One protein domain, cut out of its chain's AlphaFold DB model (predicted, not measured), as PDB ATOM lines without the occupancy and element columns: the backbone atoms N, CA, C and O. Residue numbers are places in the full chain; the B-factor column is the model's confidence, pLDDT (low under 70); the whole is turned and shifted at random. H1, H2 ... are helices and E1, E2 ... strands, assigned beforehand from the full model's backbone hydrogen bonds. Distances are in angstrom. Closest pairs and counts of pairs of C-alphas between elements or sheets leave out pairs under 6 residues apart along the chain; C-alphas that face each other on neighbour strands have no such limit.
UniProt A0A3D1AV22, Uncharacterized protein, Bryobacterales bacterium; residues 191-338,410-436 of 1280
ATOM      1  N   ILE A 191     -33.455  12.347  -1.055       68.50
ATOM      2  CA  ILE A 191     -33.234  10.923  -1.273       68.50
ATOM      3  C   ILE A 191     -31.744  10.756  -1.562       68.50
ATOM      4  O   ILE A 191     -31.236  11.242  -2.577       68.50
ATOM      5  N   THR A 192     -31.045  10.058  -0.671       61.00
ATOM      6  CA  THR A 192     -29.613   9.769  -0.813       61.00
ATOM      7  C   THR A 192     -29.406   8.282  -1.096       61.00
ATOM      8  O   THR A 192     -30.178   7.427  -0.657       61.00
ATOM      9  N   ALA A 193     -28.358   7.955  -1.852       52.16
ATOM     10  CA  ALA A 193     -27.936   6.575  -2.044       52.16
ATOM     11  C   ALA A 193     -27.571   5.916  -0.703       52.16
ATOM     12  O   ALA A 193     -26.811   6.483   0.078       52.16
ATOM     13  N   SER A 194     -28.033   4.681  -0.482       48.22
ATOM     14  CA  SER A 194     -27.672   3.862   0.691       48.22
ATOM     15  C   SER A 194     -26.175   3.523   0.783       48.22
ATOM     16  O   SER A 194     -25.712   3.082   1.827       48.22
ATOM     17  N   ASN A 195     -25.417   3.736  -0.300       53.81
ATOM     18  CA  ASN A 195     -23.967   3.578  -0.363       53.81
ATOM     19  C   ASN A 195     -23.363   4.768  -1.123       53.81
ATOM     20  O   ASN A 195     -23.483   4.851  -2.348       53.81
ATOM     21  N   MET A 196     -22.709   5.685  -0.408       63.31
ATOM     22  CA  MET A 196     -21.799   6.649  -1.035       63.31
ATOM     23  C   MET A 196     -20.643   5.862  -1.686       63.31
ATOM     24  O   MET A 196     -20.140   4.901  -1.107       63.31
ATOM     25  N   ASN A 197     -20.230   6.280  -2.880       72.88
ATOM     26  CA  ASN A 197     -19.307   5.661  -3.836       72.88
ATOM     27  C   ASN A 197     -19.961   4.601  -4.731       72.88
ATOM     28  O   ASN A 197     -19.516   3.455  -4.794       72.88
ATOM     29  N   GLN A 198     -21.002   4.988  -5.472       78.06
ATOM     30  CA  GLN A 198     -21.546   4.119  -6.515       78.06
ATOM     31  C   GLN A 198     -20.588   4.064  -7.700       78.06
ATOM     32  O   GLN A 198     -20.238   5.102  -8.254       78.06
ATOM     33  N   ALA A 199     -20.169   2.868  -8.112       82.62
ATOM     34  CA  ALA A 199     -19.365   2.721  -9.320       82.62
ATOM     35  C   ALA A 199     -20.154   3.219 -10.541       82.62
ATOM     36  O   ALA A 199     -21.349   2.939 -10.677       82.62
ATOM     37  N   PHE A 200     -19.488   3.935 -11.449       86.38
ATOM     38  CA  PHE A 200     -20.086   4.215 -12.754       86.38
ATOM     39  C   PHE A 200     -20.386   2.892 -13.478       86.38
ATOM     40  O   PHE A 200     -19.630   1.925 -13.366       86.38
ATOM     41  N   GLN A 201     -21.494   2.831 -14.220       81.88
ATOM     42  CA  GLN A 201     -21.931   1.589 -14.865       81.88
ATOM     43  C   GLN A 201     -21.395   1.454 -16.291       81.88
ATOM     44  O   GLN A 201     -21.089   0.346 -16.729       81.88
ATOM     45  N   PHE A 202     -21.266   2.567 -17.015       86.25
ATOM     46  CA  PHE A 202     -20.762   2.558 -18.385       86.25
ATOM     47  C   PHE A 202     -19.646   3.578 -18.566       86.25
ATOM     48  O   PHE A 202     -19.696   4.684 -18.025       86.25
ATOM     49  N   ALA A 203     -18.656   3.189 -19.368       90.94
ATOM     50  CA  ALA A 203     -17.597   4.053 -19.854       90.94
ATOM     51  C   ALA A 203     -17.530   3.941 -21.378       90.94
ATOM     52  O   ALA A 203     -17.355   2.846 -21.917       90.94
ATOM     53  N   ARG A 204     -17.688   5.064 -22.080       89.75
ATOM     54  CA  ARG A 204     -17.771   5.108 -23.546       89.75
ATOM     55  C   ARG A 204     -16.777   6.120 -24.105       89.75
ATOM     56  O   ARG A 204     -16.653   7.233 -23.604       89.75
ATOM     57  N   SER A 205     -16.052   5.724 -25.147       90.81
ATOM     58  CA  SER A 205     -15.191   6.611 -25.933       90.81
ATOM     59  C   SER A 205     -14.811   5.942 -27.250       90.81
ATOM     60  O   SER A 205     -14.664   4.723 -27.305       90.81
ATOM     61  N   THR A 206     -14.595   6.743 -28.291       85.62
ATOM     62  CA  THR A 206     -14.007   6.306 -29.569       85.62
ATOM     63  C   THR A 206     -12.523   6.661 -29.696       85.62
ATOM     64  O   THR A 206     -11.874   6.254 -30.654       85.62
ATOM     65  N   THR A 207     -11.974   7.429 -28.747       91.81
ATOM     66  CA  THR A 207     -10.600   7.967 -28.802       91.81
ATOM     67  C   THR A 207      -9.718   7.492 -27.651       91.81
ATOM     68  O   THR A 207      -8.498   7.433 -27.804       91.81
ATOM     69  N   TRP A 208     -10.311   7.136 -26.510       94.50
ATOM     70  CA  TRP A 208      -9.585   6.561 -25.382       94.50
ATOM     71  C   TRP A 208      -9.329   5.070 -25.600       94.50
ATOM     72  O   TRP A 208     -10.196   4.327 -26.057       94.50
ATOM     73  N   THR A 209      -8.138   4.620 -25.219       95.56
ATOM     74  CA  THR A 209      -7.794   3.196 -25.199       95.56
ATOM     75  C   THR A 209      -8.386   2.555 -23.948       95.56
ATOM     76  O   THR A 209      -8.239   3.107 -22.858       95.56
ATOM     77  N   ASN A 210      -9.021   1.386 -24.099       94.69
ATOM     78  CA  ASN A 210      -9.634   0.619 -23.006       94.69
ATOM     79  C   ASN A 210     -10.607   1.449 -22.127       94.69
ATOM     80  O   ASN A 210     -10.413   1.536 -20.915       94.69
ATOM     81  N   PRO A 211     -11.659   2.072 -22.698       93.12
ATOM     82  CA  PRO A 211     -12.558   2.958 -21.949       93.12
ATOM     83  C   PRO A 211     -13.213   2.272 -20.740       93.12
ATOM     84  O   PRO A 211     -13.308   2.878 -19.676       93.12
ATOM     85  N   ALA A 212     -13.573   0.988 -20.853       92.31
ATOM     86  CA  ALA A 212     -14.124   0.196 -19.748       92.31
ATOM     87  C   ALA A 212     -13.167   0.060 -18.545       92.31
ATOM     88  O   ALA A 212     -13.622  -0.144 -17.420       92.31
ATOM     89  N   GLY A 213     -11.856   0.239 -18.752       92.81
ATOM     90  CA  GLY A 213     -10.851   0.282 -17.689       92.81
ATOM     91  C   GLY A 213     -11.093   1.375 -16.645       92.81
ATOM     92  O   GLY A 213     -10.669   1.233 -15.503       92.81
ATOM     93  N   ALA A 214     -11.844   2.427 -16.992       93.31
ATOM     94  CA  ALA A 214     -12.217   3.490 -16.063       93.31
ATOM     95  C   ALA A 214     -13.130   3.019 -14.912       93.31
ATOM     96  O   ALA A 214     -13.168   3.661 -13.861       93.31
ATOM     97  N   LEU A 215     -13.862   1.914 -15.100       91.38
ATOM     98  CA  LEU A 215     -14.885   1.430 -14.165       91.38
ATOM     99  C   LEU A 215     -14.332   0.505 -13.069       91.38
ATOM    100  O   LEU A 215     -14.965   0.331 -12.033       91.38
ATOM    101  N   GLY A 216     -13.164  -0.103 -13.286       86.75
ATOM    102  CA  GLY A 216     -12.553  -1.071 -12.369       86.75
ATOM    103  C   GLY A 216     -11.152  -0.662 -11.919       86.75
ATOM    104  O   GLY A 216     -10.646   0.384 -12.306       86.75
ATOM    105  N   SER A 217     -10.502  -1.501 -11.113       83.25
ATOM    106  CA  SER A 217      -9.117  -1.307 -10.642       83.25
ATOM    107  C   SER A 217      -8.056  -2.014 -11.504       83.25
ATOM    108  O   SER A 217      -6.905  -2.133 -11.091       83.25
ATOM    109  N   GLY A 218      -8.453  -2.530 -12.675       85.25
ATOM    110  CA  GLY A 218      -7.585  -3.243 -13.617       85.25
ATOM    111  C   GLY A 218      -6.769  -2.310 -14.517       85.25
ATOM    112  O   GLY A 218      -6.344  -1.238 -14.101       85.25
ATOM    113  N   ALA A 219      -6.537  -2.711 -15.772       91.50
ATOM    114  CA  ALA A 219      -5.870  -1.841 -16.743       91.50
ATOM    115  C   ALA A 219      -6.691  -0.547 -16.947       91.50
ATOM    116  O   ALA A 219      -7.889  -0.656 -17.230       91.50
ATOM    117  N   PRO A 220      -6.090   0.652 -16.831       94.06
ATOM    118  CA  PRO A 220      -6.837   1.905 -16.874       94.06
ATOM    119  C   PRO A 220      -7.300   2.257 -18.291       94.06
ATOM    120  O   PRO A 220      -6.734   1.796 -19.289       94.06
ATOM    121  N   ALA A 221      -8.297   3.139 -18.375       96.62
ATOM    122  CA  ALA A 221      -8.581   3.878 -19.600       96.62
ATOM    123  C   ALA A 221      -7.500   4.943 -19.800       96.62
ATOM    124  O   ALA A 221      -7.115   5.603 -18.835       96.62
ATOM    125  N   SER A 222      -7.000   5.139 -21.021       95.38
ATOM    126  CA  SER A 222      -5.943   6.131 -21.268       95.38
ATOM    127  C   SER A 222      -6.066   6.869 -22.598       95.38
ATOM    128  O   SER A 222      -6.635   6.364 -23.566       95.38
ATOM    129  N   ILE A 223      -5.505   8.078 -22.638       95.88
ATOM    130  CA  ILE A 223      -5.395   8.911 -23.841       95.88
ATOM    131  C   ILE A 223      -4.026   9.593 -23.900       95.88
ATOM    132  O   ILE A 223      -3.471   9.992 -22.873       95.88
ATOM    133  N   GLN A 224      -3.488   9.754 -25.110       94.31
ATOM    134  CA  GLN A 224      -2.193  10.380 -25.385       94.31
ATOM    135  C   GLN A 224      -2.291  11.233 -26.659       94.31
ATOM    136  O   GLN A 224      -2.988  10.863 -27.600       94.31
ATOM    137  N   GLY A 225      -1.616  12.387 -26.703       91.25
ATOM    138  CA  GLY A 225      -1.521  13.223 -27.911       91.25
ATOM    139  C   GLY A 225      -2.800  13.955 -28.349       91.25
ATOM    140  O   GLY A 225      -2.747  14.720 -29.306       91.25
ATOM    141  N   ASN A 226      -3.932  13.768 -27.664       91.50
ATOM    142  CA  ASN A 226      -5.236  14.314 -28.045       91.50
ATOM    143  C   ASN A 226      -5.926  14.981 -26.836       91.50
ATOM    144  O   ASN A 226      -5.920  14.426 -25.739       91.50
ATOM    145  N   ASN A 227      -6.499  16.174 -27.033       91.81
ATOM    146  CA  ASN A 227      -7.214  16.954 -26.010       91.81
ATOM    147  C   ASN A 227      -8.679  17.279 -26.339       91.81
ATOM    148  O   ASN A 227      -9.342  17.964 -25.558       91.81
ATOM    149  N   THR A 228      -9.173  16.808 -27.482       91.44
ATOM    150  CA  THR A 228     -10.580  16.916 -27.888       91.44
ATOM    151  C   THR A 228     -11.341  15.611 -27.656       91.44
ATOM    152  O   THR A 228     -12.555  15.643 -27.494       91.44
ATOM    153  N   GLY A 229     -10.641  14.474 -27.580       91.38
ATOM    154  CA  GLY A 229     -11.214  13.165 -27.274       91.38
ATOM    155  C   GLY A 229     -11.720  13.057 -25.835       91.38
ATOM    156  O   GLY A 229     -10.955  13.230 -24.880       91.38
ATOM    157  N   THR A 230     -13.003  12.738 -25.677       94.00
ATOM    158  CA  THR A 230     -13.675  12.606 -24.381       94.00
ATOM    159  C   THR A 230     -13.872  11.144 -23.976       94.00
ATOM    160  O   THR A 230     -14.039  10.250 -24.812       94.00
ATOM    161  N   LEU A 231     -13.840  10.902 -22.668       94.88
ATOM    162  CA  LEU A 231     -14.308   9.686 -22.013       94.88
ATOM    163  C   LEU A 231     -15.603  10.022 -21.276       94.88
ATOM    164  O   LEU A 231     -15.587  10.861 -20.376       94.88
ATOM    165  N   LEU A 232     -16.704   9.383 -21.668       94.00
ATOM    166  CA  LEU A 232     -18.000   9.495 -21.004       94.00
ATOM    167  C   LEU A 232     -18.112   8.434 -19.912       94.00
ATOM    168  O   LEU A 232     -17.958   7.251 -20.209       94.00
ATOM    169  N   LEU A 233     -18.444   8.850 -18.692       93.25
ATOM    170  CA  LEU A 233     -18.817   7.975 -17.579       93.25
ATOM    171  C   LEU A 233     -20.274   8.229 -17.183       93.25
ATOM    172  O   LEU A 233     -20.625   9.366 -16.870       93.25
ATOM    173  N   THR A 234     -21.116   7.192 -17.169       88.19
ATOM    174  CA  THR A 234     -22.545   7.316 -16.816       88.19
ATOM    175  C   THR A 234     -22.899   6.491 -15.571       88.19
ATOM    176  O   THR A 234     -22.440   5.345 -15.452       88.19
ATOM    177  N   PRO A 235     -23.678   7.042 -14.621       79.44
ATOM    178  CA  PRO A 235     -24.004   6.376 -13.355       79.44
ATOM    179  C   PRO A 235     -24.976   5.189 -13.536       79.44
ATOM    180  O   PRO A 235     -25.504   4.971 -14.629       79.44
ATOM    181  N   GLN A 236     -25.184   4.399 -12.475       67.12
ATOM    182  CA  GLN A 236     -25.985   3.166 -12.501       67.12
ATOM    183  C   GLN A 236     -27.501   3.405 -12.647       67.12
ATOM    184  O   GLN A 236     -28.074   4.265 -11.977       67.12
ATOM    185  N   ASN A 237     -28.176   2.570 -13.452       56.16
ATOM    186  CA  ASN A 237     -29.634   2.556 -13.627       56.16
ATOM    187  C   ASN A 237     -30.220   1.135 -13.461       56.16
ATOM    188  O   ASN A 237     -30.471   0.425 -14.435       56.16
ATOM    189  N   ASN A 238     -30.446   0.705 -12.216       44.34
ATOM    190  CA  ASN A 238     -31.166  -0.539 -11.921       44.34
ATOM    191  C   ASN A 238     -32.661  -0.237 -11.740       44.34
ATOM    192  O   ASN A 238     -33.043   0.437 -10.791       44.34
ATOM    193  N   GLY A 239     -33.526  -0.738 -12.623       42.09
ATOM    194  CA  GLY A 239     -34.970  -0.499 -12.556       42.09
ATOM    195  C   GLY A 239     -35.578  -0.685 -11.154       42.09
ATOM    196  O   GLY A 239     -35.273  -1.642 -10.456       42.09
ATOM    197  N   TYR A 240     -36.445   0.258 -10.769       36.28
ATOM    198  CA  TYR A 240     -37.196   0.322  -9.500       36.28
ATOM    199  C   TYR A 240     -36.371   0.513  -8.211       36.28
ATOM    200  O   TYR A 240     -36.964   0.895  -7.210       36.28
ATOM    201  N   ALA A 241     -35.042   0.337  -8.225       33.91
ATOM    202  CA  ALA A 241     -34.212   0.441  -7.013       33.91
ATOM    203  C   ALA A 241     -32.823   1.106  -7.196       33.91
ATOM    204  O   ALA A 241     -32.063   1.201  -6.237       33.91
ATOM    205  N   GLY A 242     -32.458   1.566  -8.396       40.19
ATOM    206  CA  GLY A 242     -31.251   2.361  -8.670       40.19
ATOM    207  C   GLY A 242     -31.588   3.850  -8.717       40.19
ATOM    208  O   GLY A 242     -32.525   4.253  -9.390       40.19
ATOM    209  N   TYR A 243     -30.873   4.702  -7.994       51.53
ATOM    210  CA  TYR A 243     -31.474   5.949  -7.509       51.53
ATOM    211  C   TYR A 243     -31.590   7.079  -8.552       51.53
ATOM    212  O   TYR A 243     -32.403   7.959  -8.351       51.53
ATOM    213  N   ILE A 244     -30.906   7.052  -9.705       51.22
ATOM    214  CA  ILE A 244     -31.209   7.988 -10.825       51.22
ATOM    215  C   ILE A 244     -32.419   7.503 -11.661       51.22
ATOM    216  O   ILE A 244     -32.958   8.231 -12.493       51.22
ATOM    217  N   SER A 245     -32.928   6.294 -11.389       42.91
ATOM    218  CA  SER A 245     -34.118   5.728 -12.044       42.91
ATOM    219  C   SER A 245     -35.456   6.273 -11.525       42.91
ATOM    220  O   SER A 245     -36.497   5.899 -12.060       42.91
ATOM    221  N   PHE A 246     -35.469   7.175 -10.532       46.34
ATOM    222  CA  PHE A 246     -36.697   7.893 -10.144       46.34
ATOM    223  C   PHE A 246     -37.167   8.868 -11.231       46.34
ATOM    224  O   PHE A 246     -38.363   9.109 -11.364       46.34
ATOM    225  N   PHE A 247     -36.261   9.311 -12.108       49.00
ATOM    226  CA  PHE A 247     -36.599  10.022 -13.341       49.00
ATOM    227  C   PHE A 247     -37.059   9.070 -14.459       49.00
ATOM    228  O   PHE A 247     -36.719   9.263 -15.628       49.00
ATOM    229  N   LYS A 248     -37.785   7.995 -14.118       43.78
ATOM    230  CA  LYS A 248     -38.386   7.092 -15.104       43.78
ATOM    231  C   LYS A 248     -39.462   7.849 -15.865       43.78
ATOM    232  O   LYS A 248     -40.594   8.001 -15.409       43.78
ATOM    233  N   GLY A 249     -39.060   8.289 -17.041       47.00
ATOM    234  CA  GLY A 249     -39.893   9.006 -17.967       47.00
ATOM    235  C   GLY A 249     -40.273  10.414 -17.560       47.00
ATOM    236  O   GLY A 249     -40.223  10.836 -16.405       47.00
ATOM    237  N   SER A 250     -40.672  11.169 -18.569       44.06
ATOM    238  CA  SER A 250     -40.940  12.604 -18.454       44.06
ATOM    239  C   SER A 250     -42.205  12.918 -17.651       44.06
ATOM    240  O   SER A 250     -42.453  14.072 -17.323       44.06
ATOM    241  N   ARG A 251     -42.991  11.887 -17.298       47.69
ATOM    242  CA  ARG A 251     -44.250  11.999 -16.546       47.69
ATOM    243  C   ARG A 251     -44.066  12.161 -15.032       47.69
ATOM    244  O   ARG A 251     -44.991  12.635 -14.386       47.69
ATOM    245  N   GLY A 252     -42.913  11.782 -14.468       45.69
ATOM    246  CA  GLY A 252     -42.637  11.871 -13.019       45.69
ATOM    247  C   GLY A 252     -41.459  12.774 -12.634       45.69
ATOM    248  O   GLY A 252     -41.244  13.037 -11.455       45.69
ATOM    249  N   ALA A 253     -40.694  13.265 -13.614       48.69
ATOM    250  CA  ALA A 253     -39.426  13.959 -13.393       48.69
ATOM    251  C   ALA A 253     -39.540  15.372 -12.781       48.69
ATOM    252  O   ALA A 253     -38.518  15.926 -12.389       48.69
ATOM    253  N   ASN A 254     -40.744  15.945 -12.683       57.66
ATOM    254  CA  ASN A 254     -40.956  17.304 -12.159       57.66
ATOM    255  C   ASN A 254     -40.917  17.374 -10.618       57.66
ATOM    256  O   ASN A 254     -40.569  18.413 -10.059       57.66
ATOM    257  N   LEU A 255     -41.200  16.253  -9.939       63.41
ATOM    258  CA  LEU A 255     -41.231  16.162  -8.471       63.41
ATOM    259  C   LEU A 255     -39.844  16.017  -7.831       63.41
ATOM    260  O   LEU A 255     -39.706  16.162  -6.616       63.41
ATOM    261  N   TYR A 256     -38.829  15.705  -8.637       72.62
ATOM    262  CA  TYR A 256     -37.493  15.364  -8.169       72.62
ATOM    263  C   TYR A 256     -36.456  16.333  -8.724       72.62
ATOM    264  O   TYR A 256     -36.513  16.739  -9.883       72.62
ATOM    265  N   THR A 257     -35.441  16.630  -7.923       74.81
ATOM    266  CA  THR A 257     -34.258  17.385  -8.351       74.81
ATOM    267  C   THR A 257     -33.014  16.566  -8.122       74.81
ATOM    268  O   THR A 257     -32.959  15.738  -7.220       74.81
ATOM    269  N   LEU A 258     -31.979  16.817  -8.914       79.06
ATOM    270  CA  LEU A 258     -30.631  16.425  -8.541       79.06
ATOM    271  C   LEU A 258     -30.030  17.614  -7.781       79.06
ATOM    272  O   LEU A 258     -29.873  18.689  -8.348       79.06
ATOM    273  N   ASN A 259     -29.778  17.454  -6.483       79.00
ATOM    274  CA  ASN A 259     -29.279  18.548  -5.654       79.00
ATOM    275  C   ASN A 259     -27.789  18.736  -5.908       79.00
ATOM    276  O   ASN A 259     -27.356  19.804  -6.323       79.00
ATOM    277  N   TRP A 260     -26.998  17.684  -5.738       82.19
ATOM    278  CA  TRP A 260     -25.578  17.737  -6.054       82.19
ATOM    279  C   TRP A 260     -25.102  16.441  -6.691       82.19
ATOM    280  O   TRP A 260     -25.693  15.373  -6.502       82.19
ATOM    281  N   PHE A 261     -24.024  16.556  -7.460       85.25
ATOM    282  CA  PHE A 261     -23.361  15.441  -8.114       85.25
ATOM    283  C   PHE A 261     -21.856  15.569  -7.909       85.25
ATOM    284  O   PHE A 261     -21.262  16.611  -8.177       85.25
ATOM    285  N   GLN A 262     -21.227  14.496  -7.452       88.38
ATOM    286  CA  GLN A 262     -19.794  14.422  -7.245       88.38
ATOM    287  C   GLN A 262     -19.236  13.192  -7.953       88.38
ATOM    288  O   GLN A 262     -19.792  12.100  -7.860       88.38
ATOM    289  N   ALA A 263     -18.109  13.365  -8.636       90.56
ATOM    290  CA  ALA A 263     -17.370  12.280  -9.262       90.56
ATOM    291  C   ALA A 263     -16.013  12.115  -8.581       90.56
ATOM    292  O   ALA A 263     -15.296  13.094  -8.374       90.56
ATOM    293  N   VAL A 264     -15.650  10.877  -8.261       91.69
ATOM    294  CA  VAL A 264     -14.353  10.512  -7.689       91.69
ATOM    295  C   VAL A 264     -13.654   9.582  -8.667       91.69
ATOM    296  O   VAL A 264     -14.160   8.504  -8.971       91.69
ATOM    297  N   LEU A 265     -12.503  10.005  -9.183       93.00
ATOM    298  CA  LEU A 265     -11.761   9.303 -10.230       93.00
ATOM    299  C   LEU A 265     -10.344   9.008  -9.751       93.00
ATOM    300  O   LEU A 265      -9.651   9.923  -9.307       93.00
ATOM    301  N   THR A 266      -9.864   7.772  -9.892       95.19
ATOM    302  CA  THR A 266      -8.437   7.488  -9.687       95.19
ATOM    303  C   THR A 266      -7.686   7.743 -10.985       95.19
ATOM    304  O   THR A 266      -7.938   7.071 -11.983       95.19
ATOM    305  N   ALA A 267      -6.762   8.703 -10.997       95.69
ATOM    306  CA  ALA A 267      -6.088   9.118 -12.224       95.69
ATOM    307  C   ALA A 267      -4.592   9.400 -12.044       95.69
ATOM    308  O   ALA A 267      -4.118   9.629 -10.933       95.69
ATOM    309  N   ALA A 268      -3.848   9.373 -13.151       95.38
ATOM    310  CA  ALA A 268      -2.417   9.679 -13.206       95.38
ATOM    311  C   ALA A 268      -2.018  10.273 -14.567       95.38
ATOM    312  O   ALA A 268      -2.751  10.148 -15.551       95.38
ATOM    313  N   THR A 269      -0.835  10.885 -14.632       95.00
ATOM    314  CA  THR A 269      -0.182  11.331 -15.875       95.00
ATOM    315  C   THR A 269       1.189  10.677 -16.050       95.00
ATOM    316  O   THR A 269       1.872  10.416 -15.069       95.00
ATOM    317  N   SER A 270       1.653  10.440 -17.279       94.62
ATOM    318  CA  SER A 270       3.026   9.953 -17.516       94.62
ATOM    319  C   SER A 270       4.095  11.043 -17.385       94.62
ATOM    320  O   SER A 270       5.286  10.755 -17.505       94.62
ATOM    321  N   ASN A 271       3.701  12.304 -17.193       92.62
ATOM    322  CA  ASN A 271       4.625  13.431 -17.173       92.62
ATOM    323  C   ASN A 271       5.227  13.646 -15.775       92.62
ATOM    324  O   ASN A 271       4.564  14.142 -14.863       92.62
ATOM    325  N   ALA A 272       6.514  13.332 -15.622       90.19
ATOM    326  CA  ALA A 272       7.236  13.463 -14.355       90.19
ATOM    327  C   ALA A 272       7.289  14.899 -13.799       90.19
ATOM    328  O   ALA A 272       7.332  15.070 -12.579       90.19
ATOM    329  N   ALA A 273       7.231  15.930 -14.654       89.25
ATOM    330  CA  ALA A 273       7.234  17.327 -14.208       89.25
ATOM    331  C   ALA A 273       5.974  17.692 -13.402       89.25
ATOM    332  O   ALA A 273       5.988  18.640 -12.613       89.25
ATOM    333  N   CYS A 274       4.896  16.917 -13.550       90.69
ATOM    334  CA  CYS A 274       3.626  17.165 -12.882       90.69
ATOM    335  C   CYS A 274       3.639  16.877 -11.376       90.69
ATOM    336  O   CYS A 274       2.790  17.381 -10.651       90.69
ATOM    337  N   ASN A 275       4.635  16.136 -10.876       89.94
ATOM    338  CA  ASN A 275       4.800  15.905  -9.436       89.94
ATOM    339  C   ASN A 275       5.217  17.173  -8.668       89.94
ATOM    340  O   ASN A 275       5.051  17.235  -7.455       89.94
ATOM    341  N   SER A 276       5.780  18.170  -9.359       87.81
ATOM    342  CA  SER A 276       6.309  19.401  -8.757       87.81
ATOM    343  C   SER A 276       5.727  20.685  -9.359       87.81
ATOM    344  O   SER A 276       6.087  21.780  -8.929       87.81
ATOM    345  N   SER A 277       4.881  20.601 -10.392       83.25
ATOM    346  CA  SER A 277       4.340  21.772 -11.097       83.25
ATOM    347  C   SER A 277       2.990  21.477 -11.761       83.25
ATOM    348  O   SER A 277       2.859  20.522 -12.517       83.25
ATOM    349  N   ALA A 278       1.993  22.342 -11.551       83.88
ATOM    350  CA  ALA A 278       0.639  22.202 -12.104       83.88
ATOM    351  C   ALA A 278       0.506  22.787 -13.529       83.88
ATOM    352  O   ALA A 278      -0.340  23.648 -13.786       83.88
ATOM    353  N   LEU A 279       1.368  22.350 -14.454       88.69
ATOM    354  CA  LEU A 279       1.355  22.801 -15.855       88.69
ATOM    355  C   LEU A 279       0.052  22.392 -16.557       88.69
ATOM    356  O   LEU A 279      -0.587  21.414 -16.182       88.69
ATOM    357  N   ASP A 280      -0.315  23.070 -17.643       90.38
ATOM    358  CA  ASP A 280      -1.539  22.725 -18.379       90.38
ATOM    359  C   ASP A 280      -1.505  21.314 -18.997       90.38
ATOM    360  O   ASP A 280      -2.531  20.640 -19.032       90.38
ATOM    361  N   ASN A 281      -0.322  20.806 -19.361       88.50
ATOM    362  CA  ASN A 281      -0.132  19.410 -19.791       88.50
ATOM    363  C   ASN A 281      -0.371  18.383 -18.669       88.50
ATOM    364  O   ASN A 281      -0.573  17.203 -18.953       88.50
ATOM    365  N   CYS A 282      -0.358  18.826 -17.409       88.88
ATOM    366  CA  CYS A 282      -0.625  18.005 -16.232       88.88
ATOM    367  C   CYS A 282      -2.110  17.931 -15.888       88.88
ATOM    368  O   CYS A 282      -2.463  17.256 -14.927       88.88
ATOM    369  N   LYS A 283      -2.978  18.650 -16.607       93.38
ATOM    370  CA  LYS A 283      -4.378  18.796 -16.220       93.38
ATOM    371  C   LYS A 283      -5.310  17.923 -17.049       93.38
ATOM    372  O   LYS A 283      -5.222  17.873 -18.281       93.38
ATOM    373  N   MET A 284      -6.261  17.305 -16.360       93.75
ATOM    374  CA  MET A 284      -7.505  16.844 -16.969       93.75
ATOM    375  C   MET A 284      -8.598  17.900 -16.796       93.75
ATOM    376  O   MET A 284      -8.520  18.746 -15.903       93.75
ATOM    377  N   VAL A 285      -9.613  17.830 -17.649       95.44
ATOM    378  CA  VAL A 285     -10.826  18.641 -17.572       95.44
ATOM    379  C   VAL A 285     -12.016  17.705 -17.418       95.44
ATOM    380  O   VAL A 285     -12.141  16.764 -18.205       95.44
ATOM    381  N   ALA A 286     -12.875  17.982 -16.438       95.12
ATOM    382  CA  ALA A 286     -14.139  17.291 -16.228       95.12
ATOM    383  C   ALA A 286     -15.319  18.267 -16.310       95.12
ATOM    384  O   ALA A 286     -15.217  19.419 -15.889       95.12
ATOM    385  N   CYS A 287     -16.447  17.813 -16.845       94.25
ATOM    386  CA  CYS A 287     -17.702  18.563 -16.856       94.25
ATOM    387  C   CYS A 287     -18.891  17.598 -16.855       94.25
ATOM    388  O   CYS A 287     -18.763  16.455 -17.306       94.25
ATOM    389  N   LEU A 288     -20.049  18.058 -16.376       93.56
ATOM    390  CA  LEU A 288     -21.297  17.321 -16.567       93.56
ATOM    391  C   LEU A 288     -21.738  17.396 -18.029       93.56
ATOM    392  O   LEU A 288     -21.490  18.387 -18.722       93.56
ATOM    393  N   THR A 289     -22.427  16.358 -18.483       93.19
ATOM    394  CA  THR A 289     -23.061  16.299 -19.802       93.19
ATOM    395  C   THR A 289     -24.500  15.821 -19.676       93.19
ATOM    396  O   THR A 289     -24.810  15.049 -18.773       93.19
ATOM    397  N   ILE A 290     -25.360  16.283 -20.584       91.00
ATOM    398  CA  ILE A 290     -26.745  15.811 -20.752       91.00
ATOM    399  C   ILE A 290     -26.934  15.082 -22.098       91.00
ATOM    400  O   ILE A 290     -27.920  14.380 -22.299       91.00
ATOM    401  N   ASP A 291     -25.984  15.226 -23.028       93.31
ATOM    402  CA  ASP A 291     -26.016  14.636 -24.371       93.31
ATOM    403  C   ASP A 291     -24.979  13.513 -24.559       93.31
ATOM    404  O   ASP A 291     -25.028  12.793 -25.552       93.31
ATOM    405  N   GLY A 292     -24.065  13.309 -23.610       92.19
ATOM    406  CA  GLY A 292     -23.026  12.284 -23.664       92.19
ATOM    407  C   GLY A 292     -21.840  12.637 -24.569       92.19
ATOM    408  O   GLY A 292     -20.932  11.820 -24.714       92.19
ATOM    409  N   VAL A 293     -21.823  13.829 -25.176       92.56
ATOM    410  CA  VAL A 293     -20.833  14.238 -26.192       92.56
ATOM    411  C   VAL A 293     -20.174  15.566 -25.834       92.56
ATOM    412  O   VAL A 293     -18.956  15.711 -25.969       92.56
ATOM    413  N   SER A 294     -20.965  16.516 -25.342       92.44
ATOM    414  CA  SER A 294     -20.583  17.900 -25.077       92.44
ATOM    415  C   SER A 294     -20.741  18.231 -23.593       92.44
ATOM    416  O   SER A 294     -21.607  17.686 -22.903       92.44
ATOM    417  N   CYS A 295     -19.928  19.160 -23.080       91.69
ATOM    418  CA  CYS A 295     -20.190  19.726 -21.758       91.69
ATOM    419  C   CYS A 295     -21.549  20.432 -21.761       91.69
ATOM    420  O   CYS A 295     -21.884  21.132 -22.719       91.69
ATOM    421  N   TYR A 296     -22.298  20.294 -20.669       91.56
ATOM    422  CA  TYR A 296     -23.509  21.068 -20.442       91.56
ATOM    423  C   TYR A 296     -23.202  22.564 -20.580       91.56
ATOM    424  O   TYR A 296     -22.271  23.067 -19.953       91.56
ATOM    425  N   ALA A 297     -23.966  23.278 -21.414       85.81
ATOM    426  CA  ALA A 297     -23.660  24.665 -21.775       85.81
ATOM    427  C   ALA A 297     -23.663  25.621 -20.568       85.81
ATOM    428  O   ALA A 297     -22.878  26.565 -20.536       85.81
ATOM    429  N   GLY A 298     -24.511  25.353 -19.568       83.38
ATOM    430  CA  GLY A 298     -24.548  26.087 -18.300       83.38
ATOM    431  C   GLY A 298     -23.570  25.562 -17.243       83.38
ATOM    432  O   GLY A 298     -23.616  26.018 -16.107       83.38
ATOM    433  N   GLY A 299     -22.720  24.586 -17.574       85.94
ATOM    434  CA  GLY A 299     -21.788  23.926 -16.661       85.94
ATOM    435  C   GLY A 299     -20.374  24.510 -16.702       85.94
ATOM    436  O   GLY A 299     -19.867  24.929 -17.742       85.94
ATOM    437  N   GLN A 300     -19.701  24.489 -15.560       89.19
ATOM    438  CA  GLN A 300     -18.279  24.733 -15.400       89.19
ATOM    439  C   GLN A 300     -17.471  23.543 -15.919       89.19
ATOM    440  O   GLN A 300     -17.831  22.375 -15.759       89.19
ATOM    441  N   GLN A 301     -16.326  23.859 -16.513       92.56
ATOM    442  CA  GLN A 301     -15.291  22.884 -16.829       92.56
ATOM    443  C   GLN A 301     -14.255  22.910 -15.706       92.56
ATOM    444  O   GLN A 301     -13.515  23.882 -15.560       92.56
ATOM    445  N   LEU A 302     -14.223  21.851 -14.904       93.88
ATOM    446  CA  LEU A 302     -13.342  21.723 -13.751       93.88
ATOM    447  C   LEU A 302     -11.976  21.203 -14.197       93.88
ATOM    448  O   LEU A 302     -11.870  20.126 -14.782       93.88
ATOM    449  N   GLU A 303     -10.921  21.965 -13.918       95.00
ATOM    450  CA  GLU A 303      -9.545  21.563 -14.206       95.00
ATOM    451  C   GLU A 303      -8.899  20.903 -12.988       95.00
ATOM    452  O   GLU A 303      -8.866  21.491 -11.909       95.00
ATOM    453  N   GLN A 304      -8.293  19.732 -13.178       94.62
ATOM    454  CA  GLN A 304      -7.583  19.023 -12.117       94.62
ATOM    455  C   GLN A 304      -6.160  18.683 -12.542       94.62
ATOM    456  O   GLN A 304      -5.952  17.956 -13.514       94.62
ATOM    457  N   ALA A 305      -5.177  19.182 -11.789       95.00
ATOM    458  CA  ALA A 305      -3.776  18.820 -11.966       95.00
ATOM    459  C   ALA A 305      -3.504  17.408 -11.424       95.00
ATOM    460  O   ALA A 305      -3.924  17.063 -10.317       95.00
ATOM    461  N   LEU A 306      -2.796  16.613 -12.217       95.25
ATOM    462  CA  LEU A 306      -2.465  15.220 -11.955       95.25
ATOM    463  C   LEU A 306      -1.018  15.041 -11.519       95.25
ATOM    464  O   LEU A 306      -0.164  15.871 -11.818       95.25
ATOM    465  N   THR A 307      -0.736  13.906 -10.885       94.94
ATOM    466  CA  THR A 307       0.629  13.445 -10.596       94.94
ATOM    467  C   THR A 307       0.914  12.123 -11.306       94.94
ATOM    468  O   THR A 307       0.018  11.510 -11.889       94.94
ATOM    469  N   THR A 308       2.171  11.682 -11.293       94.31
ATOM    470  CA  THR A 308       2.551  10.380 -11.875       94.31
ATOM    471  C   THR A 308       2.087   9.179 -11.059       94.31
ATOM    472  O   THR A 308       1.973   8.079 -11.595       94.31
ATOM    473  N   THR A 309       1.776   9.387  -9.781       94.00
ATOM    474  CA  THR A 309       1.200   8.361  -8.915       94.00
ATOM    475  C   THR A 309      -0.315   8.408  -9.034       94.00
ATOM    476  O   THR A 309      -0.919   9.465  -8.856       94.00
ATOM    477  N   ALA A 310      -0.934   7.259  -9.314       92.19
ATOM    478  CA  ALA A 310      -2.386   7.147  -9.342       92.19
ATOM    479  C   ALA A 310      -2.981   7.552  -7.988       92.19
ATOM    480  O   ALA A 310      -2.661   6.957  -6.958       92.19
ATOM    481  N   ALA A 311      -3.836   8.569  -8.004       94.00
ATOM    482  CA  ALA A 311      -4.493   9.111  -6.822       94.00
ATOM    483  C   ALA A 311      -5.966   9.391  -7.121       94.00
ATOM    484  O   ALA A 311      -6.338   9.606  -8.276       94.00
ATOM    485  N   ALA A 312      -6.798   9.379  -6.081       93.31
ATOM    486  CA  ALA A 312      -8.198   9.763  -6.186       93.31
ATOM    487  C   ALA A 312      -8.322  11.291  -6.277       93.31
ATOM    488  O   ALA A 312      -7.763  12.018  -5.456       93.31
ATOM    489  N   TYR A 313      -9.079  11.760  -7.262       94.19
ATOM    490  CA  TYR A 313      -9.417  13.160  -7.472       94.19
ATOM    491  C   TYR A 313     -10.931  13.329  -7.478       94.19
ATOM    492  O   TYR A 313     -11.645  12.535  -8.093       94.19
ATOM    493  N   THR A 314     -11.402  14.378  -6.815       92.19
ATOM    494  CA  THR A 314     -12.824  14.635  -6.596       92.19
ATOM    495  C   THR A 314     -13.270  15.868  -7.370       92.19
ATOM    496  O   THR A 314     -12.625  16.913  -7.306       92.19
ATOM    497  N   PHE A 315     -14.396  15.751  -8.065       90.81
ATOM    498  CA  PHE A 315     -15.069  16.824  -8.791       90.81
ATOM    499  C   PHE A 315     -16.452  17.037  -8.182       90.81
ATOM    500  O   PHE A 315     -17.191  16.066  -8.039       90.81
ATOM    501  N   GLY A 316     -16.802  18.279  -7.841       86.56
ATOM    502  CA  GLY A 316     -18.050  18.614  -7.143       86.56
ATOM    503  C   GLY A 316     -17.981  18.508  -5.621       86.56
ATOM    504  O   GLY A 316     -17.083  17.873  -5.058       86.56
ATOM    505  N   THR A 317     -18.950  19.129  -4.951       79.06
ATOM    506  CA  THR A 317     -19.066  19.150  -3.485       79.06
ATOM    507  C   THR A 317     -20.263  18.330  -2.976       79.06
ATOM    508  O   THR A 317     -21.050  17.802  -3.760       79.06
ATOM    509  N   THR A 318     -20.372  18.171  -1.651       73.56
ATOM    510  CA  THR A 318     -21.474  17.464  -0.972       73.56
ATOM    511  C   THR A 318     -22.069  18.325   0.143       73.56
ATOM    512  O   THR A 318     -21.318  19.006   0.839       73.56
ATOM    513  N   GLY A 319     -23.374  18.187   0.409       61.06
ATOM    514  CA  GLY A 319     -23.922  18.312   1.769       61.06
ATOM    515  C   GLY A 319     -24.566  19.630   2.215       61.06
ATOM    516  O   GLY A 319     -25.078  19.644   3.327       61.06
ATOM    517  N   THR A 320     -24.594  20.718   1.430       53.16
ATOM    518  CA  THR A 320     -25.246  21.966   1.912       53.16
ATOM    519  C   THR A 320     -25.927  22.855   0.860       53.16
ATOM    520  O   THR A 320     -26.552  23.841   1.241       53.16
ATOM    521  N   ALA A 321     -25.819  22.570  -0.444       63.22
ATOM    522  CA  ALA A 321     -26.425  23.392  -1.500       63.22
ATOM    523  C   ALA A 321     -26.635  22.600  -2.800       63.22
ATOM    524  O   ALA A 321     -25.999  21.564  -3.000       63.22
ATOM    525  N   ILE A 322     -27.476  23.120  -3.703       76.25
ATOM    526  CA  ILE A 322     -27.504  22.654  -5.092       76.25
ATOM    527  C   ILE A 322     -26.165  22.952  -5.789       76.25
ATOM    528  O   ILE A 322     -25.840  24.114  -6.052       76.25
ATOM    529  N   ASP A 323     -25.416  21.898  -6.114       79.56
ATOM    530  CA  ASP A 323     -24.115  21.936  -6.790       79.56
ATOM    531  C   ASP A 323     -24.045  20.872  -7.897       79.56
ATOM    532  O   ASP A 323     -23.675  19.715  -7.689       79.56
ATOM    533  N   LEU A 324     -24.393  21.299  -9.107       84.69
ATOM    534  CA  LEU A 324     -24.289  20.538 -10.350       84.69
ATOM    535  C   LEU A 324     -23.257  21.168 -11.283       84.69
ATOM    536  O   LEU A 324     -23.424  21.196 -12.504       84.69
ATOM    537  N   TRP A 325     -22.190  21.695 -10.677       87.69
ATOM    538  CA  TRP A 325     -21.048  22.305 -11.350       87.69
ATOM    539  C   TRP A 325     -21.494  23.415 -12.302       87.69
ATOM    540  O   TRP A 325     -20.903  23.581 -13.357       87.69
ATOM    541  N   GLN A 326     -22.561  24.149 -11.989       83.56
ATOM    542  CA  GLN A 326     -23.115  25.186 -12.859       83.56
ATOM    543  C   GLN A 326     -22.272  26.471 -12.846       83.56
ATOM    544  O   GLN A 326     -21.669  26.854 -11.839       83.56
ATOM    545  N   ALA A 327     -22.217  27.162 -13.983       83.56
ATOM    546  CA  ALA A 327     -21.632  28.493 -14.084       83.56
ATOM    547  C   ALA A 327     -22.491  29.521 -13.327       83.56
ATOM    548  O   ALA A 327     -23.698  29.347 -13.148       83.56
ATOM    549  N   ALA A 328     -21.871  30.615 -12.879       79.25
ATOM    550  CA  ALA A 328     -22.587  31.666 -12.161       79.25
ATOM    551  C   ALA A 328     -23.713  32.261 -13.029       79.25
ATOM    552  O   ALA A 328     -23.474  32.661 -14.168       79.25
ATOM    553  N   GLY A 329     -24.931  32.324 -12.481       74.81
ATOM    554  CA  GLY A 329     -26.112  32.854 -13.175       74.81
ATOM    555  C   GLY A 329     -26.763  31.903 -14.189       74.81
ATOM    556  O   GLY A 329     -27.745  32.292 -14.830       74.81
ATOM    557  N   GLU A 330     -26.254  30.675 -14.329       82.12
ATOM    558  CA  GLU A 330     -26.851  29.618 -15.149       82.12
ATOM    559  C   GLU A 330     -27.574  28.583 -14.274       82.12
ATOM    560  O   GLU A 330     -27.256  28.386 -13.098       82.12
ATOM    561  N   ARG A 331     -28.600  27.941 -14.842       83.44
ATOM    562  CA  ARG A 331     -29.387  26.930 -14.127       83.44
ATOM    563  C   ARG A 331     -28.638  25.592 -14.056       83.44
ATOM    564  O   ARG A 331     -27.838  25.302 -14.947       83.44
ATOM    565  N   PRO A 332     -28.939  24.739 -13.068       82.25
ATOM    566  CA  PRO A 332     -28.497  23.353 -13.111       82.25
ATOM    567  C   PRO A 332     -29.225  22.535 -14.205       82.25
ATOM    568  O   PRO A 332     -30.316  22.921 -14.656       82.25
ATOM    569  N   PRO A 333     -28.655  21.381 -14.615       82.56
ATOM    570  CA  PRO A 333     -29.388  20.332 -15.316       82.56
ATOM    571  C   PRO A 333     -30.635  19.899 -14.542       82.56
ATOM    572  O   PRO A 333     -30.621  19.821 -13.314       82.56
ATOM    573  N   ASN A 334     -31.709  19.602 -15.264       78.12
ATOM    574  CA  ASN A 334     -33.009  19.285 -14.673       78.12
ATOM    575  C   ASN A 334     -33.335  17.793 -14.674       78.12
ATOM    576  O   ASN A 334     -32.646  17.002 -15.317       78.12
ATOM    577  N   GLY A 335     -34.413  17.410 -13.986       74.94
ATOM    578  CA  GLY A 335     -34.822  16.010 -13.870       74.94
ATOM    579  C   GLY A 335     -34.991  15.292 -15.213       74.94
ATOM    580  O   GLY A 335     -34.560  14.154 -15.374       74.94
ATOM    581  N   VAL A 336     -35.549  15.975 -16.214       76.44
ATOM    582  CA  VAL A 336     -35.772  15.441 -17.569       76.44
ATOM    583  C   VAL A 336     -34.467  15.329 -18.370       76.44
ATOM    584  O   VAL A 336     -34.349  14.469 -19.245       76.44
ATOM    585  N   GLU A 337     -33.493  16.191 -18.084       82.44
ATOM    586  CA  GLU A 337     -32.157  16.219 -18.687       82.44
ATOM    587  C   GLU A 337     -31.223  15.145 -18.130       82.44
ATOM    588  O   GLU A 337     -30.361  14.645 -18.852       82.44
ATOM    589  N   VAL A 338     -31.406  14.770 -16.864       81.31
ATOM    590  CA  VAL A 338     -30.623  13.705 -16.216       81.31
ATOM    591  C   VAL A 338     -31.290  12.327 -16.312       81.31
ATOM    592  O   VAL A 338     -30.657  11.307 -16.030       81.31
ATOM    593  N   VAL A 410     -20.486  12.260 -16.739       94.19
ATOM    594  CA  VAL A 410     -19.264  13.073 -16.694       94.19
ATOM    595  C   VAL A 410     -18.460  12.855 -17.966       94.19
ATOM    596  O   VAL A 410     -18.173  11.715 -18.331       94.19
ATOM    597  N   LEU A 411     -18.054  13.947 -18.613       95.25
ATOM    598  CA  LEU A 411     -17.059  13.917 -19.681       95.25
ATOM    599  C   LEU A 411     -15.693  14.276 -19.123       95.25
ATOM    600  O   LEU A 411     -15.541  15.296 -18.452       95.25
ATOM    601  N   ILE A 412     -14.696  13.462 -19.456       95.81
ATOM    602  CA  ILE A 412     -13.299  13.675 -19.085       95.81
ATOM    603  C   ILE A 412     -12.473  13.827 -20.353       95.81
ATOM    604  O   ILE A 412     -12.585  13.026 -21.281       95.81
ATOM    605  N   ARG A 413     -11.593  14.826 -20.390       95.19
ATOM    606  CA  ARG A 413     -10.608  14.989 -21.464       95.19
ATOM    607  C   ARG A 413      -9.292  15.530 -20.932       95.19
ATOM    608  O   ARG A 413      -9.218  16.097 -19.843       95.19
ATOM    609  N   LYS A 414      -8.243  15.408 -21.735       94.00
ATOM    610  CA  LYS A 414      -6.978  16.100 -21.482       94.00
ATOM    611  C   LYS A 414      -7.125  17.600 -21.767       94.00
ATOM    612  O   LYS A 414      -7.821  17.972 -22.710       94.00
ATOM    613  N   LYS A 415      -6.466  18.473 -20.991       94.38
ATOM    614  CA  LYS A 415      -6.525  19.929 -21.226       94.38
ATOM    615  C   LYS A 415      -5.824  20.336 -22.531       94.38
ATOM    616  O   LYS A 415      -6.403  21.046 -23.354       94.38
ATOM    617  N   THR A 416      -4.602  19.854 -22.751       93.50
ATOM    618  CA  THR A 416      -3.752  20.210 -23.902       93.50
ATOM    619  C   THR A 416      -3.302  18.982 -24.687       93.50
ATOM    620  O   THR A 416      -3.124  17.893 -24.140       93.50
ATOM    621  N   ALA A 417      -3.115  19.128 -25.998       92.31
ATOM    622  CA  ALA A 417      -2.563  18.057 -26.817       92.31
ATOM    623  C   ALA A 417      -1.053  17.951 -26.534       92.31
ATOM    624  O   ALA A 417      -0.261  18.727 -27.058       92.31
ATOM    625  N   SER A 418      -0.654  17.025 -25.656       90.31
ATOM    626  CA  SER A 418       0.760  16.716 -25.379       90.31
ATOM    627  C   SER A 418       1.041  15.220 -25.510       90.31
ATOM    628  O   SER A 418       0.124  14.401 -25.382       90.31
ATOM    629  N   ALA A 419       2.314  14.872 -25.719       90.38
ATOM    630  CA  ALA A 419       2.787  13.493 -25.842       90.38
ATOM    631  C   ALA A 419       2.670  12.675 -24.543       90.38
ATOM    632  O   ALA A 419       2.854  11.466 -24.574       90.38
ATOM    633  N   ASP A 420       2.351  13.296 -23.410       91.44
ATOM    634  CA  ASP A 420       2.140  12.592 -22.145       91.44
ATOM    635  C   ASP A 420       0.799  11.837 -22.150       91.44
ATOM    636  O   ASP A 420      -0.175  12.309 -22.741       91.44
ATOM    637  N   SER A 421       0.692  10.692 -21.482       92.25
ATOM    638  CA  SER A 421      -0.590  10.002 -21.312       92.25
ATOM    639  C   SER A 421      -1.296  10.445 -20.034       92.25
ATOM    640  O   SER A 421      -0.639  10.634 -19.013       92.25
ATOM    641  N   ILE A 422      -2.626  10.533 -20.062       94.62
ATOM    642  CA  ILE A 422      -3.467  10.540 -18.855       94.62
ATOM    643  C   ILE A 422      -4.174   9.188 -18.762       94.62
ATOM    644  O   ILE A 422      -4.638   8.676 -19.782       94.62
ATOM    645  N   SER A 423      -4.257   8.626 -17.556       95.12
ATOM    646  CA  SER A 423      -4.957   7.371 -17.268       95.12
ATOM    647  C   SER A 423      -6.012   7.548 -16.176       95.12
ATOM    648  O   SER A 423      -5.749   8.263 -15.211       95.12
ATOM    649  N   VAL A 424      -7.163   6.879 -16.302       95.94
ATOM    650  CA  VAL A 424      -8.298   6.910 -15.357       95.94
ATOM    651  C   VAL A 424      -8.772   5.482 -15.046       95.94
ATOM    652  O   VAL A 424      -8.882   4.658 -15.954       95.94
ATOM    653  N   GLN A 425      -9.056   5.194 -13.774       94.50
ATOM    654  CA  GLN A 425      -9.573   3.919 -13.255       94.50
ATOM    655  C   GLN A 425     -10.389   4.131 -11.966       94.50
ATOM    656  O   GLN A 425     -10.377   5.227 -11.406       94.50
ATOM    657  N   ALA A 426     -11.065   3.079 -11.485       87.31
ATOM    658  CA  ALA A 426     -11.826   3.051 -10.228       87.31
ATOM    659  C   ALA A 426     -12.687   4.313 -10.016       87.31
ATOM    660  O   ALA A 426     -12.463   5.087  -9.085       87.31
ATOM    661  N   SER A 427     -13.616   4.544 -10.945       88.44
ATOM    662  CA  SER A 427     -14.446   5.749 -10.982       88.44
ATOM    663  C   SER A 427     -15.773   5.545 -10.247       88.44
ATOM    664  O   SER A 427     -16.515   4.605 -10.548       88.44
ATOM    665  N   PHE A 428     -16.113   6.473  -9.354       87.69
ATOM    666  CA  PHE A 428     -17.339   6.458  -8.556       87.69
ATOM    667  C   PHE A 428     -18.100   7.783  -8.657       87.69
ATOM    668  O   PHE A 428     -17.508   8.839  -8.883       87.69
ATOM    669  N   SER A 429     -19.408   7.730  -8.433       85.19
ATOM    670  CA  SER A 429     -20.281   8.887  -8.275       85.19
ATOM    671  C   SER A 429     -20.951   8.899  -6.905       85.19
ATOM    672  O   SER A 429     -21.380   7.856  -6.402       85.19
ATOM    673  N   ASN A 430     -21.101  10.099  -6.358       81.88
ATOM    674  CA  ASN A 430     -21.947  10.426  -5.220       81.88
ATOM    675  C   ASN A 430     -22.993  11.432  -5.692       81.88
ATOM    676  O   ASN A 430     -22.672  12.333  -6.463       81.88
ATOM    677  N   TYR A 431     -24.231  11.306  -5.231       78.62
ATOM    678  CA  TYR A 431     -25.268  12.288  -5.522       78.62
ATOM    679  C   TYR A 431     -26.365  12.261  -4.462       78.62
ATOM    680  O   TYR A 431     -26.570  11.252  -3.781       78.62
ATOM    681  N   GLN A 432     -27.097  13.365  -4.377       78.06
ATOM    682  CA  GLN A 432     -28.326  13.484  -3.601       78.06
ATOM    683  C   GLN A 432     -29.421  14.020  -4.502       78.06
ATOM    684  O   GLN A 432     -29.198  14.929  -5.305       78.06
ATOM    685  N   MET A 433     -30.615  13.474  -4.335       76.38
ATOM    686  CA  MET A 433     -31.811  13.991  -4.970       76.38
ATOM    687  C   MET A 433     -32.659  14.752  -3.961       76.38
ATOM    688  O   MET A 433     -32.687  14.390  -2.789       76.38
ATOM    689  N   GLY A 434     -33.338  15.796  -4.414       74.06
ATOM    690  CA  GLY A 434     -34.404  16.460  -3.676       74.06
ATOM    691  C   GLY A 434     -35.766  15.941  -4.119       74.06
ATOM    692  O   GLY A 434     -35.921  15.473  -5.250       74.06
ATOM    693  N   VAL A 435     -36.745  16.020  -3.225       73.50
ATOM    694  CA  VAL A 435     -38.160  15.790  -3.532       73.50
ATOM    695  C   VAL A 435     -38.930  16.998  -3.050       73.50
ATOM    696  O   VAL A 435     -38.786  17.407  -1.898       73.50
ATOM    697  N   PHE A 436     -39.767  17.560  -3.906       73.12
ATOM    698  CA  PHE A 436     -40.588  18.683  -3.489       73.12
ATOM    699  C   PHE A 436     -41.811  18.227  -2.694       73.12
ATOM    700  O   PHE A 436     -42.369  17.163  -2.977       73.12
TER     701      PHE A 436
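What this domain is: This is residues 191 to 338 and 410 to 436 of the 1280 residues of an uncharacterized protein of Bryobacterales bacterium (UniProt A0A3D1AV22). Two twisted antiparallel sheets stand partly face to face, and the long strand pair E4 and E9 of one sheet runs on past the other to an end where H2 and H4 lie. H1 sits between E1 of one sheet and E2 and E9 of the other; H3 lies at the opposite end from H2. The printed part has 175 residues with nine named strands and four short named helices, in the order E1 H1 E2 E3 H2 E4 H3 E5 E6 E7 H4 E8 E9. The class is mixed, helices and strands, with under half of the residues in named elements. The whole is compact, with a radius of gyration of the C-alphas of 16.2 A and spans of 49 by 36 by 28 A.

How they stand to each other: Begin with the five-strand sheet, in the order E1, residues 202 to 204, E3, 231 to 234, E8, 410 to 414, E5, 283 to 289, and E6, 302 to 305. It is only just strongly twisted, with C-alphas up to 4.1 A off its best plane. Look for N 204 and O 232, N 233 and O 410, N 411 and O 287, and N 284 and O 304, each 2.9 A apart and within hydrogen-bond range. E5 and E6 form a hairpin. The other sheet, strongly twisted, runs E2, residues 221 to 224, E9, 421 to 435, E4, 256 to 269, and E7, 311 to 315. Here N 221 and O 424 are 2.9 A apart, N 264 and O 428 2.8 A, and N 313 and O 265 2.8 A, within hydrogen-bond range. Between the sheets, the closest C-alphas of E6 and E7, Leu 302 and Phe 315, are 7.2 A apart. H1, residues 211 to 215, lies over E1 at a height of 6.8 A over the five-strand sheet, on a local plane fitted to just 6 C-alphas, and stands at the level of the four-strand sheet, 1.0 A. H2, residues 243 to 247, touches H4, residues 335 to 338, closest at the C-alphas of Phe 247 and Gly 335, 6.3 A; H4 only grazes the four-strand sheet. H3, residues 272 to 275, is on neither sheet. O i to N i+4 pairs within range are 0 of 1 in H1 and H2, against 2 of 2 and 1 of 2 for i+3; H3 and H4 are too short for an i+4 pair.

Where its parts are: Find C-alpha 202 at (-20.762, 2.558, -18.385), where E1 begins. E4 runs 38.3 A from C-alpha 256 to C-alpha 269, and E5 19.2 A. E9, 42.0 A, bends by 59 degrees at residue 426 and ends at C-alpha 435, (-38.160, 15.790, -3.532).

The domain as a whole: The C-alphas farthest apart, Arg 251 and Ala 273, are 51.8 A apart. Residues 339 to 409 are not printed; C-alphas 338 and 410 are 11.4 A apart across the cut. The links E5 to E6 and E7 to H4 are long. Confidence is under 70 at residues 191 to 196, 236 to 255 and 319 to 321.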